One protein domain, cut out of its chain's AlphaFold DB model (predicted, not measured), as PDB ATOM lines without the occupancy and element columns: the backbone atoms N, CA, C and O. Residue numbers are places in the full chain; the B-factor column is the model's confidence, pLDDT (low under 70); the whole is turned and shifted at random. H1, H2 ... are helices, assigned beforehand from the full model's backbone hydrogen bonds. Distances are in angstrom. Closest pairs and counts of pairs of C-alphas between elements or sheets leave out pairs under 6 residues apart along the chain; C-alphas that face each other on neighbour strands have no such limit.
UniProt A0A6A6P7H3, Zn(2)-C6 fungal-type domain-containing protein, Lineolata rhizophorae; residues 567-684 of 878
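This is residues 567 to 684 of the 878 residues of the protein "Zn(2)-C6 fungal-type domain-containing protein" of Lineolata rhizophorae (UniProt A0A6A6P7H3). Two long helices, H3 and H4, fold back on each other as a hairpin that makes the core; H1 packs on the later part of H3 on one side, H5 runs beside H3, and H6 packs slantwise on H4. The printed part has 118 residues with six named helices, H1 to H6 in chain order, and no named strand: all helix. It is compact, with a radius of gyration of the C-alphas of 14.0 A and spans of 40 by 34 by 23 A.

H1, residues 571 to 582, touches H3, residues 602 to 619, at a shallow tilt of 30 degrees, opposite ways; the closest C-alphas, of Ile 574 and Leu 618, are 6.5 A apart. H2, residues 590 to 593, only just touches H1 and H3, with 3 pairs of C-alphas within 8 A each; Val 591 and Phe 608 have the closest C-alphas of H2 and H3, 5.2 A apart. H3, the hub, touches four helices. H3 and H4, residues 624 to 641, form a hairpin at a shallow tilt of 17 degrees, closest at C-alphas 612 and 626, 5.0 A. H5, residues 648 to 659, touches H3 the same way at 17 degrees, a shallow tilt, closest at C-alphas 617 and 657, 6.3 A. H6, residues 668 to 680, touches H4 at a steep tilt of 44 degrees, closest at C-alphas 631 and 674, 6.1 A. H5 and H6 are close but not clearly touching; H4 and H5 are apart. Every O i to N i+4 pair is within hydrogen-bond range in H1, H3, H4 and H6, and 7 of 8 in H5; H2 is too short for one.

H1 begins at C-alpha 571 (210.477, 183.158, 149.249). H3 is 25.6 A long and H4 25.1 A. H6 ends at C-alpha 680 (179.862, 175.056, 133.645).

The C-alphas farthest apart, of Gln 568 and Ser 684, are 42.0 A apart. The printed part has no cut and no long link. Residues 567 to 570 are under pLDDT 70.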
ATOM      1  N   PRO A 567     215.440 179.666 138.756       48.00
ATOM      2  CA  PRO A 567     214.595 179.791 139.943       48.00
ATOM      3  C   PRO A 567     215.416 180.285 141.143       48.00
ATOM      4  O   PRO A 567     216.185 179.548 141.758       48.00
ATOM      5  N   GLN A 568     215.275 181.576 141.423       49.59
ATOM      6  CA  GLN A 568     215.716 182.270 142.624       49.59
ATOM      7  C   GLN A 568     214.462 182.705 143.382       49.59
ATOM      8  O   GLN A 568     213.396 182.860 142.775       49.59
ATOM      9  N   PRO A 569     214.533 182.752 144.716       53.31
ATOM     10  CA  PRO A 569     213.490 182.142 145.514       53.31
ATOM     11  C   PRO A 569     212.144 182.858 145.380       53.31
ATOM     12  O   PRO A 569     212.038 184.076 145.494       53.31
ATOM     13  N   THR A 570     211.080 182.063 145.248       67.75
ATOM     14  CA  THR A 570     209.707 182.518 145.511       67.75
ATOM     15  C   THR A 570     209.524 182.967 146.961       67.75
ATOM     16  O   THR A 570     208.509 183.583 147.256       67.75
ATOM     17  N   GLN A 571     210.500 182.726 147.851       82.44
ATOM     18  CA  GLN A 571     210.477 183.158 149.249       82.44
ATOM     19  C   GLN A 571     210.160 184.647 149.411       82.44
ATOM     20  O   GLN A 571     209.375 184.940 150.298       82.44
ATOM     21  N   ASP A 572     210.642 185.566 148.559       88.44
ATOM     22  CA  ASP A 572     210.241 186.986 148.664       88.44
ATOM     23  C   ASP A 572     208.714 187.143 148.565       88.44
ATOM     24  O   ASP A 572     208.095 187.825 149.373       88.44
ATOM     25  N   LEU A 573     208.110 186.467 147.581       90.50
ATOM     26  CA  LEU A 573     206.678 186.525 147.278       90.50
ATOM     27  C   LEU A 573     205.852 185.705 148.285       90.50
ATOM     28  O   LEU A 573     204.714 186.053 148.568       90.50
ATOM     29  N   ILE A 574     206.427 184.646 148.865       90.12
ATOM     30  CA  ILE A 574     205.827 183.863 149.961       90.12
ATOM     31  C   ILE A 574     205.863 184.663 151.270       90.12
ATOM     32  O   ILE A 574     204.887 184.657 152.014       90.12
ATOM     33  N   HIS A 575     206.962 185.363 151.562       91.81
ATOM     34  CA  HIS A 575     207.061 186.283 152.693       91.81
ATOM     35  C   HIS A 575     206.115 187.468 152.514       91.81
ATOM     36  O   HIS A 575     205.475 187.866 153.477       91.81
ATOM     37  N   GLU A 576     205.971 187.987 151.295       92.88
ATOM     38  CA  GLU A 576     204.999 189.029 150.969       92.88
ATOM     39  C   GLU A 576     203.548 188.544 151.113       92.88
ATOM     40  O   GLU A 576     202.742 189.243 151.724       92.88
ATOM     41  N   LEU A 577     203.222 187.332 150.646       94.25
ATOM     42  CA  LEU A 577     201.898 186.727 150.825       94.25
ATOM     43  C   LEU A 577     201.570 186.484 152.306       94.25
ATOM     44  O   LEU A 577     200.478 186.824 152.745       94.25
ATOM     45  N   ARG A 578     202.529 185.970 153.087       92.88
ATOM     46  CA  ARG A 578     202.398 185.803 154.548       92.88
ATOM     47  C   ARG A 578     202.313 187.137 155.286       92.88
ATOM     48  O   ARG A 578     201.609 187.252 156.277       92.88
ATOM     49  N   SER A 579     203.030 188.156 154.817       94.25
ATOM     50  CA  SER A 579     202.952 189.510 155.371       94.25
ATOM     51  C   SER A 579     201.575 190.120 155.109       94.25
ATOM     52  O   SER A 579     201.003 190.731 156.001       94.25
ATOM     53  N   TRP A 580     201.007 189.910 153.920       95.19
ATOM     54  CA  TRP A 580     199.633 190.299 153.603       95.19
ATOM     55  C   TRP A 580     198.615 189.560 154.489       95.19
ATOM     56  O   TRP A 580     197.815 190.203 155.158       95.19
ATOM     57  N   GLU A 581     198.723 188.233 154.577       94.25
ATOM     58  CA  GLU A 581     197.899 187.345 155.413       94.25
ATOM     59  C   GLU A 581     197.891 187.757 156.898       94.25
ATOM     60  O   GLU A 581     196.834 187.826 157.518       94.25
ATOM     61  N   LEU A 582     199.056 188.110 157.454       92.38
ATOM     62  CA  LEU A 582     199.207 188.577 158.840       92.38
ATOM     63  C   LEU A 582     198.707 190.012 159.090       92.38
ATOM     64  O   LEU A 582     198.597 190.408 160.249       92.38
ATOM     65  N   ASN A 583     198.433 190.794 158.041       93.06
ATOM     66  CA  ASN A 583     197.923 192.169 158.130       93.06
ATOM     67  C   ASN A 583     196.475 192.298 157.606       93.06
ATOM     68  O   ASN A 583     196.021 193.408 157.324       93.06
ATOM     69  N   LEU A 584     195.746 191.185 157.469       92.25
ATOM     70  CA  LEU A 584     194.338 191.198 157.067       92.25
ATOM     71  C   LEU A 584     193.442 191.870 158.128       92.25
ATOM     72  O   LEU A 584     193.564 191.552 159.315       92.25
ATOM     73  N   PRO A 585     192.494 192.742 157.723       88.12
ATOM     74  CA  PRO A 585     191.436 193.236 158.601       88.12
ATOM     75  C   PRO A 585     190.577 192.102 159.175       88.12
ATOM     76  O   PRO A 585     190.399 191.060 158.541       88.12
ATOM     77  N   GLU A 586     189.981 192.333 160.345       86.31
ATOM     78  CA  GLU A 586     189.140 191.357 161.054       86.31
ATOM     79  C   GLU A 586     188.045 190.709 160.172       86.31
ATOM     80  O   GLU A 586     188.003 189.478 160.147       86.31
ATOM     81  N   PRO A 587     187.271 191.443 159.336       84.44
ATOM     82  CA  PRO A 587     186.270 190.840 158.442       84.44
ATOM     83  C   PRO A 587     186.819 189.905 157.349       84.44
ATOM     84  O   PRO A 587     186.044 189.241 156.669       84.44
ATOM     85  N   MET A 588     188.140 189.865 157.134       89.38
ATOM     86  CA  MET A 588     188.796 189.060 156.088       89.38
ATOM     87  C   MET A 588     189.753 188.007 156.653       89.38
ATOM     88  O   MET A 588     190.322 187.211 155.907       89.38
ATOM     89  N   ARG A 589     189.931 187.981 157.974       89.00
ATOM     90  CA  ARG A 589     190.911 187.141 158.670       89.00
ATOM     91  C   ARG A 589     190.688 185.635 158.466       89.00
ATOM     92  O   ARG A 589     191.662 184.880 158.427       89.00
ATOM     93  N   PHE A 590     189.442 185.220 158.221       89.62
ATOM     94  CA  PHE A 590     189.068 183.844 157.865       89.62
ATOM     95  C   PHE A 590     189.869 183.285 156.667       89.62
ATOM     96  O   PHE A 590     190.092 182.077 156.586       89.62
ATOM     97  N   VAL A 591     190.367 184.149 155.767       89.69
ATOM     98  CA  VAL A 591     191.198 183.760 154.612       89.69
ATOM     99  C   VAL A 591     192.542 183.161 155.036       89.69
ATOM    100  O   VAL A 591     192.964 182.163 154.453       89.69
ATOM    101  N   GLY A 592     193.192 183.722 156.060       84.75
ATOM    102  CA  GLY A 592     194.439 183.177 156.614       84.75
ATOM    103  C   GLY A 592     194.207 181.987 157.549       84.75
ATOM    104  O   GLY A 592     195.004 181.051 157.584       84.75
ATOM    105  N   GLU A 593     193.089 181.988 158.280       85.81
ATOM    106  CA  GLU A 593     192.722 180.901 159.202       85.81
ATOM    107  C   GLU A 593     192.149 179.668 158.474       85.81
ATOM    108  O   GLU A 593     192.122 178.571 159.031       85.81
ATOM    109  N   GLY A 594     191.761 179.814 157.202       85.56
ATOM    110  CA  GLY A 594     191.306 178.723 156.338       85.56
ATOM    111  C   GLY A 594     189.849 178.301 156.549       85.56
ATOM    112  O   GLY A 594     189.449 177.264 156.014       85.56
ATOM    113  N   ASN A 595     189.059 179.075 157.303       88.06
ATOM    114  CA  ASN A 595     187.643 178.791 157.525       88.06
ATOM    115  C   ASN A 595     186.796 179.303 156.352       88.06
ATOM    116  O   ASN A 595     186.504 180.490 156.246       88.06
ATOM    117  N   ILE A 596     186.414 178.397 155.454       88.50
ATOM    118  CA  ILE A 596     185.689 178.746 154.227       88.50
ATOM    119  C   ILE A 596     184.205 179.075 154.464       88.50
ATOM    120  O   ILE A 596     183.609 179.801 153.672       88.50
ATOM    121  N   GLU A 597     183.592 178.583 155.546       85.75
ATOM    122  CA  GLU A 597     182.150 178.774 155.772       85.75
ATOM    123  C   GLU A 597     181.787 180.234 156.092       85.75
ATOM    124  O   GLU A 597     180.701 180.685 155.705       85.75
ATOM    125  N   ASP A 598     182.723 180.981 156.688       85.19
ATOM    126  CA  ASP A 598     182.619 182.414 157.009       85.19
ATOM    127  C   ASP A 598     182.605 183.313 155.755       85.19
ATOM    128  O   ASP A 598     182.318 184.508 155.839       85.19
ATOM    129  N   ALA A 599     182.874 182.755 154.568       85.94
ATOM    130  CA  ALA A 599     182.803 183.458 153.289       85.94
ATOM    131  C   ALA A 599     181.337 183.674 152.843       85.94
ATOM    132  O   ALA A 599     180.838 183.057 151.895       85.94
ATOM    133  N   TYR A 600     180.604 184.516 153.575       85.12
ATOM    134  CA  TYR A 600     179.159 184.717 153.406       85.12
ATOM    135  C   TYR A 600     178.755 185.445 152.117       85.12
ATOM    136  O   TYR A 600     177.606 185.332 151.697       85.12
ATOM    137  N   THR A 601     179.668 186.182 151.479       90.00
ATOM    138  CA  THR A 601     179.385 186.990 150.277       90.00
ATOM    139  C   THR A 601     180.240 186.546 149.081       90.00
ATOM    140  O   THR A 601     181.383 186.119 149.281       90.00
ATOM    141  N   PRO A 602     179.772 186.697 147.824       91.56
ATOM    142  CA  PRO A 602     180.577 186.404 146.636       91.56
ATOM    143  C   PRO A 602     181.994 187.018 146.642       91.56
ATOM    144  O   PRO A 602     182.943 186.267 146.415       91.56
ATOM    145  N   PRO A 603     182.219 188.318 146.953       92.94
ATOM    146  CA  PRO A 603     183.577 188.863 147.021       92.94
ATOM    147  C   PRO A 603     184.447 188.207 148.101       92.94
ATOM    148  O   PRO A 603     185.626 187.963 147.848       92.94
ATOM    149  N   SER A 604     183.886 187.864 149.266       92.81
ATOM    150  CA  SER A 604     184.643 187.212 150.345       92.81
ATOM    151  C   SER A 604     185.182 185.837 149.912       92.81
ATOM    152  O   SER A 604     186.358 185.529 150.122       92.81
ATOM    153  N   LEU A 605     184.368 185.058 149.189       93.44
ATOM    154  CA  LEU A 605     184.757 183.761 148.635       93.44
ATOM    155  C   LEU A 605     185.725 183.906 147.446       93.44
ATOM    156  O   LEU A 605     186.686 183.145 147.336       93.44
ATOM    157  N   ASN A 606     185.555 184.938 146.611       94.00
ATOM    158  CA  ASN A 606     186.489 185.271 145.529       94.00
ATOM    159  C   ASN A 606     187.895 185.624 146.053       94.00
ATOM    160  O   ASN A 606     188.902 185.258 145.433       94.00
ATOM    161  N   LEU A 607     187.982 186.313 147.197       95.62
ATOM    162  CA  LEU A 607     189.249 186.630 147.856       95.62
ATOM    163  C   LEU A 607     189.919 185.368 148.415       95.62
ATOM    164  O   LEU A 607     191.094 185.126 148.132       95.62
ATOM    165  N   PHE A 608     189.155 184.538 149.131       96.06
ATOM    166  CA  PHE A 608     189.600 183.246 149.662       96.06
ATOM    167  C   PHE A 608     190.140 182.321 148.560       96.06
ATOM    168  O   PHE A 608     191.246 181.782 148.665       96.06
ATOM    169  N   PHE A 609     189.393 182.192 147.462       96.06
ATOM    170  CA  PHE A 609     189.786 181.443 146.272       96.06
ATOM    171  C   PHE A 609     191.096 181.980 145.671       96.06
ATOM    172  O   PHE A 609     192.025 181.211 145.417       96.06
ATOM    173  N   THR A 610     191.211 183.301 145.484       96.56
ATOM    174  CA  THR A 610     192.395 183.914 144.852       96.56
ATOM    175  C   THR A 610     193.647 183.790 145.727       96.56
ATOM    176  O   THR A 610     194.739 183.547 145.204       96.56
ATOM    177  N   TYR A 611     193.504 183.890 147.052       96.31
ATOM    178  CA  TYR A 611     194.585 183.605 147.998       96.31
ATOM    179  C   TYR A 611     195.047 182.143 147.894       96.31
ATOM    180  O   TYR A 611     196.244 181.906 147.732       96.31
ATOM    181  N   ASN A 612     194.128 181.168 147.906       95.06
ATOM    182  CA  ASN A 612     194.492 179.747 147.815       95.06
ATOM    183  C   ASN A 612     195.138 179.393 146.462       95.06
ATOM    184  O   ASN A 612     196.136 178.672 146.439       95.06
ATOM    185  N   VAL A 613     194.664 179.970 145.351       94.62
ATOM    186  CA  VAL A 613     195.332 179.886 144.038       94.62
ATOM    187  C   VAL A 613     196.776 180.386 144.115       94.62
ATOM    188  O   VAL A 613     197.698 179.683 143.701       94.62
ATOM    189  N   LEU A 614     196.999 181.593 144.643       93.94
ATOM    190  CA  LEU A 614     198.336 182.184 144.699       93.94
ATOM    191  C   LEU A 614     199.265 181.410 145.646       93.94
ATOM    192  O   LEU A 614     200.433 181.187 145.323       93.94
ATOM    193  N   ARG A 615     198.741 180.957 146.788       92.56
ATOM    194  CA  ARG A 615     199.443 180.106 147.750       92.56
ATOM    195  C   ARG A 615     199.892 178.792 147.112       92.56
ATOM    196  O   ARG A 615     201.059 178.428 147.257       92.56
ATOM    197  N   LEU A 616     199.022 178.133 146.347       91.69
ATOM    198  CA  LEU A 616     199.352 176.915 145.607       91.69
ATOM    199  C   LEU A 616     200.397 177.168 144.505       91.69
ATOM    200  O   LEU A 616     201.346 176.398 144.381       91.69
ATOM    201  N   ILE A 617     200.297 178.273 143.757       89.31
ATOM    202  CA  ILE A 617     201.294 178.656 142.735       89.31
ATOM    203  C   ILE A 617     202.680 178.906 143.357       89.31
ATOM    204  O   ILE A 617     203.696 178.509 142.783       89.31
ATOM    205  N   LEU A 618     202.745 179.557 144.522       88.25
ATOM    206  CA  LEU A 618     204.013 179.898 145.177       88.25
ATOM    207  C   LEU A 618     204.612 178.742 145.999       88.25
ATOM    208  O   LEU A 618     205.839 178.648 146.093       88.25
ATOM    209  N   GLY A 619     203.776 177.871 146.576       81.19
ATOM    210  CA  GLY A 619     204.187 176.655 147.291       81.19
ATOM    211  C   GLY A 619     204.450 175.441 146.386       81.19
ATOM    212  O   GLY A 619     205.190 174.532 146.773       81.19
ATOM    213  N   GLY A 620     203.884 175.438 145.175       74.62
ATOM    214  CA  GLY A 620     203.889 174.316 144.234       74.62
ATOM    215  C   GLY A 620     203.001 173.147 144.679       74.62
ATOM    216  O   GLY A 620     202.328 173.216 145.706       74.62
ATOM    217  N   HIS A 621     203.074 172.028 143.944       71.75
ATOM    218  CA  HIS A 621     202.276 170.788 144.102       71.75
ATOM    219  C   HIS A 621     202.187 170.179 145.528       71.75
ATOM    220  O   HIS A 621     201.493 169.184 145.731       71.75
ATOM    221  N   LYS A 622     202.935 170.705 146.507       73.44
ATOM    222  CA  LYS A 622     202.998 170.212 147.890       73.44
ATOM    223  C   LYS A 622     201.874 170.741 148.785       73.44
ATOM    224  O   LYS A 622     201.606 170.117 149.809       73.44
ATOM    225  N   ASP A 623     201.231 171.860 148.444       85.12
ATOM    226  CA  ASP A 623     200.142 172.428 149.253       85.12
ATOM    227  C   ASP A 623     198.777 171.835 148.860       85.12
ATOM    228  O   ASP A 623     197.906 172.501 148.301       85.12
ATOM    229  N   LEU A 624     198.596 170.542 149.158       89.12
ATOM    230  CA  LEU A 624     197.334 169.827 148.929       89.12
ATOM    231  C   LEU A 624     196.152 170.478 149.674       89.12
ATOM    232  O   LEU A 624     195.016 170.382 149.219       89.12
ATOM    233  N   PHE A 625     196.404 171.177 150.788       90.50
ATOM    234  CA  PHE A 625     195.371 171.946 151.482       90.50
ATOM    235  C   PHE A 625     194.866 173.097 150.606       90.50
ATOM    236  O   PHE A 625     193.666 173.180 150.363       90.50
ATOM    237  N   ALA A 626     195.760 173.929 150.060       91.62
ATOM    238  CA  ALA A 626     195.369 175.000 149.143       91.62
ATOM    239  C   ALA A 626     194.670 174.457 147.878       91.62
ATOM    240  O   ALA A 626     193.665 175.019 147.445       91.62
ATOM    241  N   ALA A 627     195.132 173.326 147.328       92.19
ATOM    242  CA  ALA A 627     194.477 172.665 146.194       92.19
ATOM    243  C   ALA A 627     193.039 172.217 146.516       92.19
ATOM    244  O   ALA A 627     192.127 172.474 145.729       92.19
ATOM    245  N   ARG A 628     192.814 171.622 147.694       93.19
ATOM    246  CA  ARG A 628     191.476 171.242 148.177       93.19
ATOM    247  C   ARG A 628     190.585 172.451 148.434       93.19
ATOM    248  O   ARG A 628     189.433 172.451 148.017       93.19
ATOM    249  N   GLN A 629     191.121 173.512 149.031       94.31
ATOM    250  CA  GLN A 629     190.358 174.735 149.286       94.31
ATOM    251  C   GLN A 629     189.891 175.434 147.999       94.31
ATOM    252  O   GLN A 629     188.815 176.030 147.997       94.31
ATOM    253  N   ILE A 630     190.622 175.311 146.884       94.88
ATOM    254  CA  ILE A 630     190.160 175.778 145.563       94.88
ATOM    255  C   ILE A 630     188.918 174.994 145.101       94.88
ATOM    256  O   ILE A 630     187.958 175.608 144.641       94.88
ATOM    257  N   VAL A 631     188.903 173.665 145.255       95.00
ATOM    258  CA  VAL A 631     187.743 172.824 144.890       95.00
ATOM    259  C   VAL A 631     186.553 173.113 145.812       95.00
ATOM    260  O   VAL A 631     185.465 173.403 145.318       95.00
ATOM    261  N   ASN A 632     186.779 173.159 147.130       94.38
ATOM    262  CA  ASN A 632     185.762 173.527 148.123       94.38
ATOM    263  C   ASN A 632     185.136 174.899 147.820       94.38
ATOM    264  O   ASN A 632     183.927 175.065 147.953       94.38
ATOM    265  N   SER A 633     185.943 175.874 147.378       94.69
ATOM    266  CA  SER A 633     185.457 177.209 147.005       94.69
ATOM    267  C   SER A 633     184.499 177.162 145.821       94.69
ATOM    268  O   SER A 633     183.471 177.831 145.850       94.69
ATOM    269  N   LEU A 634     184.798 176.361 144.794       94.00
ATOM    270  CA  LEU A 634     183.925 176.203 143.628       94.00
ATOM    271  C   LEU A 634     182.625 175.474 143.987       94.00
ATOM    272  O   LEU A 634     181.561 175.875 143.524       94.00
ATOM    273  N   GLU A 635     182.685 174.452 144.846       92.81
ATOM    274  CA  GLU A 635     181.482 173.788 145.357       92.81
ATOM    275  C   GLU A 635     180.612 174.728 146.197       92.81
ATOM    276  O   GLU A 635     179.404 174.806 145.974       92.81
ATOM    277  N   LEU A 636     181.207 175.460 147.145       91.44
ATOM    278  CA  LEU A 636     180.482 176.381 148.018       91.44
ATOM    279  C   LEU A 636     179.879 177.543 147.221       91.44
ATOM    280  O   LEU A 636     178.721 177.902 147.443       91.44
ATOM    281  N   HIS A 637     180.621 178.074 146.241       91.06
ATOM    282  CA  HIS A 637     180.118 179.092 145.318       91.06
ATOM    283  C   HIS A 637     178.970 178.541 144.471       91.06
ATOM    284  O   HIS A 637     177.954 179.213 144.326       91.06
ATOM    285  N   ASN A 638     179.059 177.300 143.975       90.81
ATOM    286  CA  ASN A 638     177.953 176.689 143.234       90.81
ATOM    287  C   ASN A 638     176.693 176.534 144.097       90.81
ATOM    288  O   ASN A 638     175.598 176.870 143.655       90.81
ATOM    289  N   ARG A 639     176.849 176.069 145.343       88.44
ATOM    290  CA  ARG A 639     175.727 175.840 146.264       88.44
ATOM    291  C   ARG A 639     175.038 177.144 146.666       88.44
ATOM    292  O   ARG A 639     173.823 177.245 146.504       88.44
ATOM    293  N   ARG A 640     175.813 178.148 147.105       86.62
ATOM    294  CA  ARG A 640     175.314 179.450 147.592       86.62
ATOM    295  C   ARG A 640     174.919 180.425 146.467       86.62
ATOM    296  O   ARG A 640     173.987 181.203 146.652       86.62
ATOM    297  N   PHE A 641     175.616 180.417 145.324       87.62
ATOM    298  CA  PHE A 641     175.543 181.485 144.305       87.62
ATOM    299  C   PHE A 641     175.485 181.003 142.836       87.62
ATOM    300  O   PHE A 641     175.257 181.820 141.945       87.62
ATOM    301  N   GLY A 642     175.680 179.710 142.553       88.38
ATOM    302  CA  GLY A 642     175.726 179.138 141.198       88.38
ATOM    303  C   GLY A 642     177.023 179.443 140.429       88.38
ATOM    304  O   GLY A 642     177.506 180.572 140.419       88.38
ATOM    305  N   LEU A 643     177.593 178.452 139.735       88.81
ATOM    306  CA  LEU A 643     178.917 178.572 139.092       88.81
ATOM    307  C   LEU A 643     179.073 179.733 138.097       88.81
ATOM    308  O   LEU A 643     180.160 180.296 138.000       88.81
ATOM    309  N   LEU A 644     178.017 180.141 137.395       87.50
ATOM    310  CA  LEU A 644     178.071 181.215 136.389       87.50
ATOM    311  C   LEU A 644     178.197 182.627 136.990       87.50
ATOM    312  O   LEU A 644     178.542 183.577 136.284       87.50
ATOM    313  N   THR A 645     177.957 182.777 138.296       90.31
ATOM    314  CA  THR A 645     178.209 184.035 139.018       90.31
ATOM    315  C   THR A 645     179.658 184.156 139.498       90.31
ATOM    316  O   THR A 645     180.077 185.238 139.911       90.31
ATOM    317  N   THR A 646     180.447 183.077 139.416       91.69
ATOM    318  CA  THR A 646     181.888 183.091 139.713       91.69
ATOM    319  C   THR A 646     182.595 184.063 138.754       91.69
ATOM    320  O   THR A 646     182.296 184.051 137.555       91.69
ATOM    321  N   PRO A 647     183.559 184.890 139.206       92.75
ATOM    322  CA  PRO A 647     184.327 185.761 138.322       92.75
ATOM    323  C   PRO A 647     184.922 184.990 137.143       92.75
ATOM    324  O   PRO A 647     185.627 184.004 137.344       92.75
ATOM    325  N   CYS A 648     184.762 185.484 135.911       90.94
ATOM    326  CA  CYS A 648     185.335 184.831 134.721       90.94
ATOM    327  C   CYS A 648     186.876 184.682 134.804       90.94
ATOM    328  O   CYS A 648     187.471 183.832 134.144       90.94
ATOM    329  N   LEU A 649     187.526 185.484 135.660       95.25
ATOM    330  CA  LEU A 649     188.946 185.381 136.003       95.25
ATOM    331  C   LEU A 649     189.301 184.088 136.763       95.25
ATOM    332  O   LEU A 649     190.421 183.607 136.619       95.25
ATOM    333  N   ALA A 650     188.379 183.497 137.528       94.94
ATOM    334  CA  ALA A 650     188.608 182.265 138.288       94.94
ATOM    335  C   ALA A 650     188.963 181.083 137.372       94.94
ATOM    336  O   ALA A 650     189.904 180.339 137.647       94.94
ATOM    337  N   ARG A 651     188.289 180.972 136.221       94.38
ATOM    338  CA  ARG A 651     188.592 179.982 135.176       94.38
ATOM    339  C   ARG A 651     190.012 180.151 134.612       94.38
ATOM    340  O   ARG A 651     190.728 179.161 134.480       94.38
ATOM    341  N   LEU A 652     190.461 181.387 134.365       95.12
ATOM    342  CA  LEU A 652     191.850 181.677 133.961       95.12
ATOM    343  C   LEU A 652     192.864 181.324 135.060       95.12
ATOM    344  O   LEU A 652     193.904 180.731 134.775       95.12
ATOM    345  N   LEU A 653     192.554 181.655 136.315       95.56
ATOM    346  CA  LEU A 653     193.382 181.332 137.478       95.56
ATOM    347  C   LEU A 653     193.567 179.813 137.641       95.56
ATOM    348  O   LEU A 653     194.696 179.357 137.809       95.56
ATOM    349  N   ILE A 654     192.503 179.019 137.491       94.38
ATOM    350  CA  ILE A 654     192.575 177.547 137.510       94.38
ATOM    351  C   ILE A 654     193.439 177.021 136.357       94.38
ATOM    352  O   ILE A 654     194.245 176.117 136.574       94.38
ATOM    353  N   PHE A 655     193.339 177.586 135.147       92.69
ATOM    354  CA  PHE A 655     194.216 177.179 134.043       92.69
ATOM    355  C   PHE A 655     195.696 177.469 134.329       92.69
ATOM    356  O   PHE A 655     196.525 176.598 134.081       92.69
ATOM    357  N   ILE A 656     196.034 178.616 134.932       90.88
ATOM    358  CA  ILE A 656     197.417 178.937 135.341       90.88
ATOM    359  C   ILE A 656     197.956 177.904 136.353       90.88
ATOM    360  O   ILE A 656     199.117 177.498 136.259       90.88
ATOM    361  N   VAL A 657     197.123 177.441 137.293       90.50
ATOM    362  CA  VAL A 657     197.478 176.379 138.258       90.50
ATOM    363  C   VAL A 657     197.623 175.014 137.568       90.50
ATOM    364  O   VAL A 657     198.555 174.266 137.871       90.50
ATOM    365  N   LYS A 658     196.738 174.693 136.614       88.94
ATOM    366  CA  LYS A 658     196.753 173.426 135.862       88.94
ATOM    367  C   LYS A 658     197.956 173.321 134.920       88.94
ATOM    368  O   LYS A 658     198.581 172.270 134.863       88.94
ATOM    369  N   GLU A 659     198.353 174.411 134.262       85.06
ATOM    370  CA  GLU A 659     199.609 174.493 133.495       85.06
ATOM    371  C   GLU A 659     200.865 174.374 134.371       85.06
ATOM    372  O   GLU A 659     201.930 173.999 133.883       85.06
ATOM    373  N   ALA A 660     200.763 174.694 135.662       81.94
ATOM    374  CA  ALA A 660     201.820 174.458 136.639       81.94
ATOM    375  C   ALA A 660     201.783 173.034 137.238       81.94
ATOM    376  O   ALA A 660     202.531 172.766 138.173       81.94
ATOM    377  N   GLY A 661     200.898 172.142 136.763       82.19
ATOM    378  CA  GLY A 661     200.711 170.774 137.277       82.19
ATOM    379  C   GLY A 661     200.271 170.704 138.746       82.19
ATOM    380  O   GLY A 661     200.270 169.646 139.368       82.19
ATOM    381  N   CYS A 662     199.911 171.825 139.371       84.94
ATOM    382  CA  CYS A 662     199.757 171.881 140.828       84.94
ATOM    383  C   CYS A 662     198.495 171.165 141.355       84.94
ATOM    384  O   CYS A 662     198.314 171.082 142.565       84.94
ATOM    385  N   PHE A 663     197.668 170.613 140.459       88.44
ATOM    386  CA  PHE A 663     196.536 169.735 140.769       88.44
ATOM    387  C   PHE A 663     196.851 168.230 140.641       88.44
ATOM    388  O   PHE A 663     195.982 167.420 140.951       88.44
ATOM    389  N   ASP A 664     198.070 167.834 140.247       84.38
ATOM    390  CA  ASP A 664     198.472 166.421 140.059       84.38
ATOM    391  C   ASP A 664     198.358 165.560 141.340       84.38
ATOM    392  O   ASP A 664     198.479 164.337 141.288       84.38
ATOM    393  N   THR A 665     198.151 166.193 142.500       85.06
ATOM    394  CA  THR A 665     197.997 165.568 143.823       85.06
ATOM    395  C   THR A 665     196.547 165.476 144.321       85.06
ATOM    396  O   THR A 665     196.334 164.926 145.402       85.06
ATOM    397  N   LEU A 666     195.560 165.982 143.567       90.12
ATOM    398  CA  LEU A 666     194.132 165.849 143.895       90.12
ATOM    399  C   LEU A 666     193.606 164.426 143.644       90.12
ATOM    400  O   LEU A 666     194.078 163.701 142.766       90.12
ATOM    401  N   GLU A 667     192.560 164.044 144.374       91.88
ATOM    402  CA  GLU A 667     191.850 162.790 144.141       91.88
ATOM    403  C   GLU A 667     191.029 162.836 142.831       91.88
ATOM    404  O   GLU A 667     190.519 163.894 142.447       91.88
ATOM    405  N   PRO A 668     190.804 161.695 142.141       92.25
ATOM    406  CA  PRO A 668     190.047 161.662 140.882       92.25
ATOM    407  C   PRO A 668     188.610 162.207 140.969       92.25
ATOM    408  O   PRO A 668     188.033 162.583 139.948       92.25
ATOM    409  N   THR A 669     188.023 162.240 142.169       92.38
ATOM    410  CA  THR A 669     186.713 162.853 142.436       92.38
ATOM    411  C   THR A 669     186.815 164.378 142.484       92.38
ATOM    412  O   THR A 669     186.063 165.057 141.791       92.38
ATOM    413  N   GLU A 670     187.787 164.913 143.229       92.94
ATOM    414  CA  GLU A 670     188.066 166.353 143.355       92.94
ATOM    415  C   GLU A 670     188.428 166.960 141.992       92.94
ATOM    416  O   GLU A 670     187.894 167.995 141.594       92.94
ATOM    417  N   MET A 671     189.267 166.259 141.225       92.00
ATOM    418  CA  MET A 671     189.642 166.658 139.870       92.00
ATOM    419  C   MET A 671     188.447 166.634 138.902       92.00
ATOM    420  O   MET A 671     188.330 167.512 138.049       92.00
ATOM    421  N   ARG A 672     187.514 165.679 139.050       92.12
ATOM    422  CA  ARG A 672     186.280 165.652 138.247       92.12
ATOM    423  C   ARG A 672     185.368 166.831 138.578       92.12
ATOM    424  O   ARG A 672     184.838 167.434 137.654       92.12
ATOM    425  N   ILE A 673     185.206 167.168 139.860       91.88
ATOM    426  CA  ILE A 673     184.448 168.356 140.288       91.88
ATOM    427  C   ILE A 673     185.057 169.604 139.636       91.88
ATOM    428  O   ILE A 673     184.343 170.348 138.970       91.88
ATOM    429  N   LEU A 674     186.382 169.768 139.715       93.12
ATOM    430  CA  LEU A 674     187.100 170.884 139.096       93.12
ATOM    431  C   LEU A 674     186.877 170.977 137.573       93.12
ATOM    432  O   LEU A 674     186.655 172.071 137.056       93.12
ATOM    433  N   GLU A 675     186.917 169.860 136.841       91.62
ATOM    434  CA  GLU A 675     186.702 169.845 135.384       91.62
ATOM    435  C   GLU A 675     185.234 170.067 134.974       91.62
ATOM    436  O   GLU A 675     184.980 170.753 133.976       91.62
ATOM    437  N   THR A 676     184.270 169.578 135.759       91.62
ATOM    438  CA  THR A 676     182.845 169.898 135.590       91.62
ATOM    439  C   THR A 676     182.596 171.386 135.845       91.62
ATOM    440  O   THR A 676     182.103 172.080 134.959       91.62
ATOM    441  N   SER A 677     183.044 171.920 136.988       91.44
ATOM    442  CA  SER A 677     182.905 173.341 137.331       91.44
ATOM    443  C   SER A 677     183.585 174.264 136.319       91.44
ATOM    444  O   SER A 677     183.026 175.294 135.949       91.44
ATOM    445  N   LEU A 678     184.764 173.889 135.809       90.50
ATOM    446  CA  LEU A 678     185.412 174.601 134.706       90.50
ATOM    447  C   LEU A 678     184.521 174.676 133.465       90.50
ATOM    448  O   LEU A 678     184.514 175.715 132.805       90.50
ATOM    449  N   SER A 679     183.822 173.593 133.132       88.25
ATOM    450  CA  SER A 679     182.964 173.502 131.948       88.25
ATOM    451  C   SER A 679     181.678 174.318 132.111       88.25
ATOM    452  O   SER A 679     181.284 175.014 131.182       88.25
ATOM    453  N   GLU A 680     181.078 174.300 133.302       87.25
ATOM    454  CA  GLU A 680     179.862 175.056 133.645       87.25
ATOM    455  C   GLU A 680     180.114 176.569 133.814       87.25
ATOM    456  O   GLU A 680     179.224 177.371 133.552       87.25
ATOM    457  N   MET A 681     181.338 176.990 134.161       87.31
ATOM    458  CA  MET A 681     181.748 178.410 134.182       87.31
ATOM    459  C   MET A 681     181.922 179.052 132.787       87.31
ATOM    460  O   MET A 681     182.297 180.223 132.700       87.31
ATOM    461  N   ALA A 682     181.721 178.316 131.690       86.75
ATOM    462  CA  ALA A 682     181.829 178.851 130.333       86.75
ATOM    463  C   ALA A 682     180.467 179.332 129.805       86.75
ATOM    464  O   ALA A 682     179.484 178.595 129.821       86.75
ATOM    465  N   PHE A 683     180.418 180.548 129.259       84.50
ATOM    466  CA  PHE A 683     179.213 181.066 128.614       84.50
ATOM    467  C   PHE A 683     178.962 180.340 127.283       84.50
ATOM    468  O   PHE A 683     179.839 180.278 126.417       84.50
ATOM    469  N   SER A 684     177.752 179.801 127.120       73.75
ATOM    470  CA  SER A 684     177.354 179.036 125.934       73.75
ATOM    471  C   SER A 684     177.183 179.929 124.703       73.75
ATOM    472  O   SER A 684     176.298 180.782 124.665       73.75
TER     473      SER A 684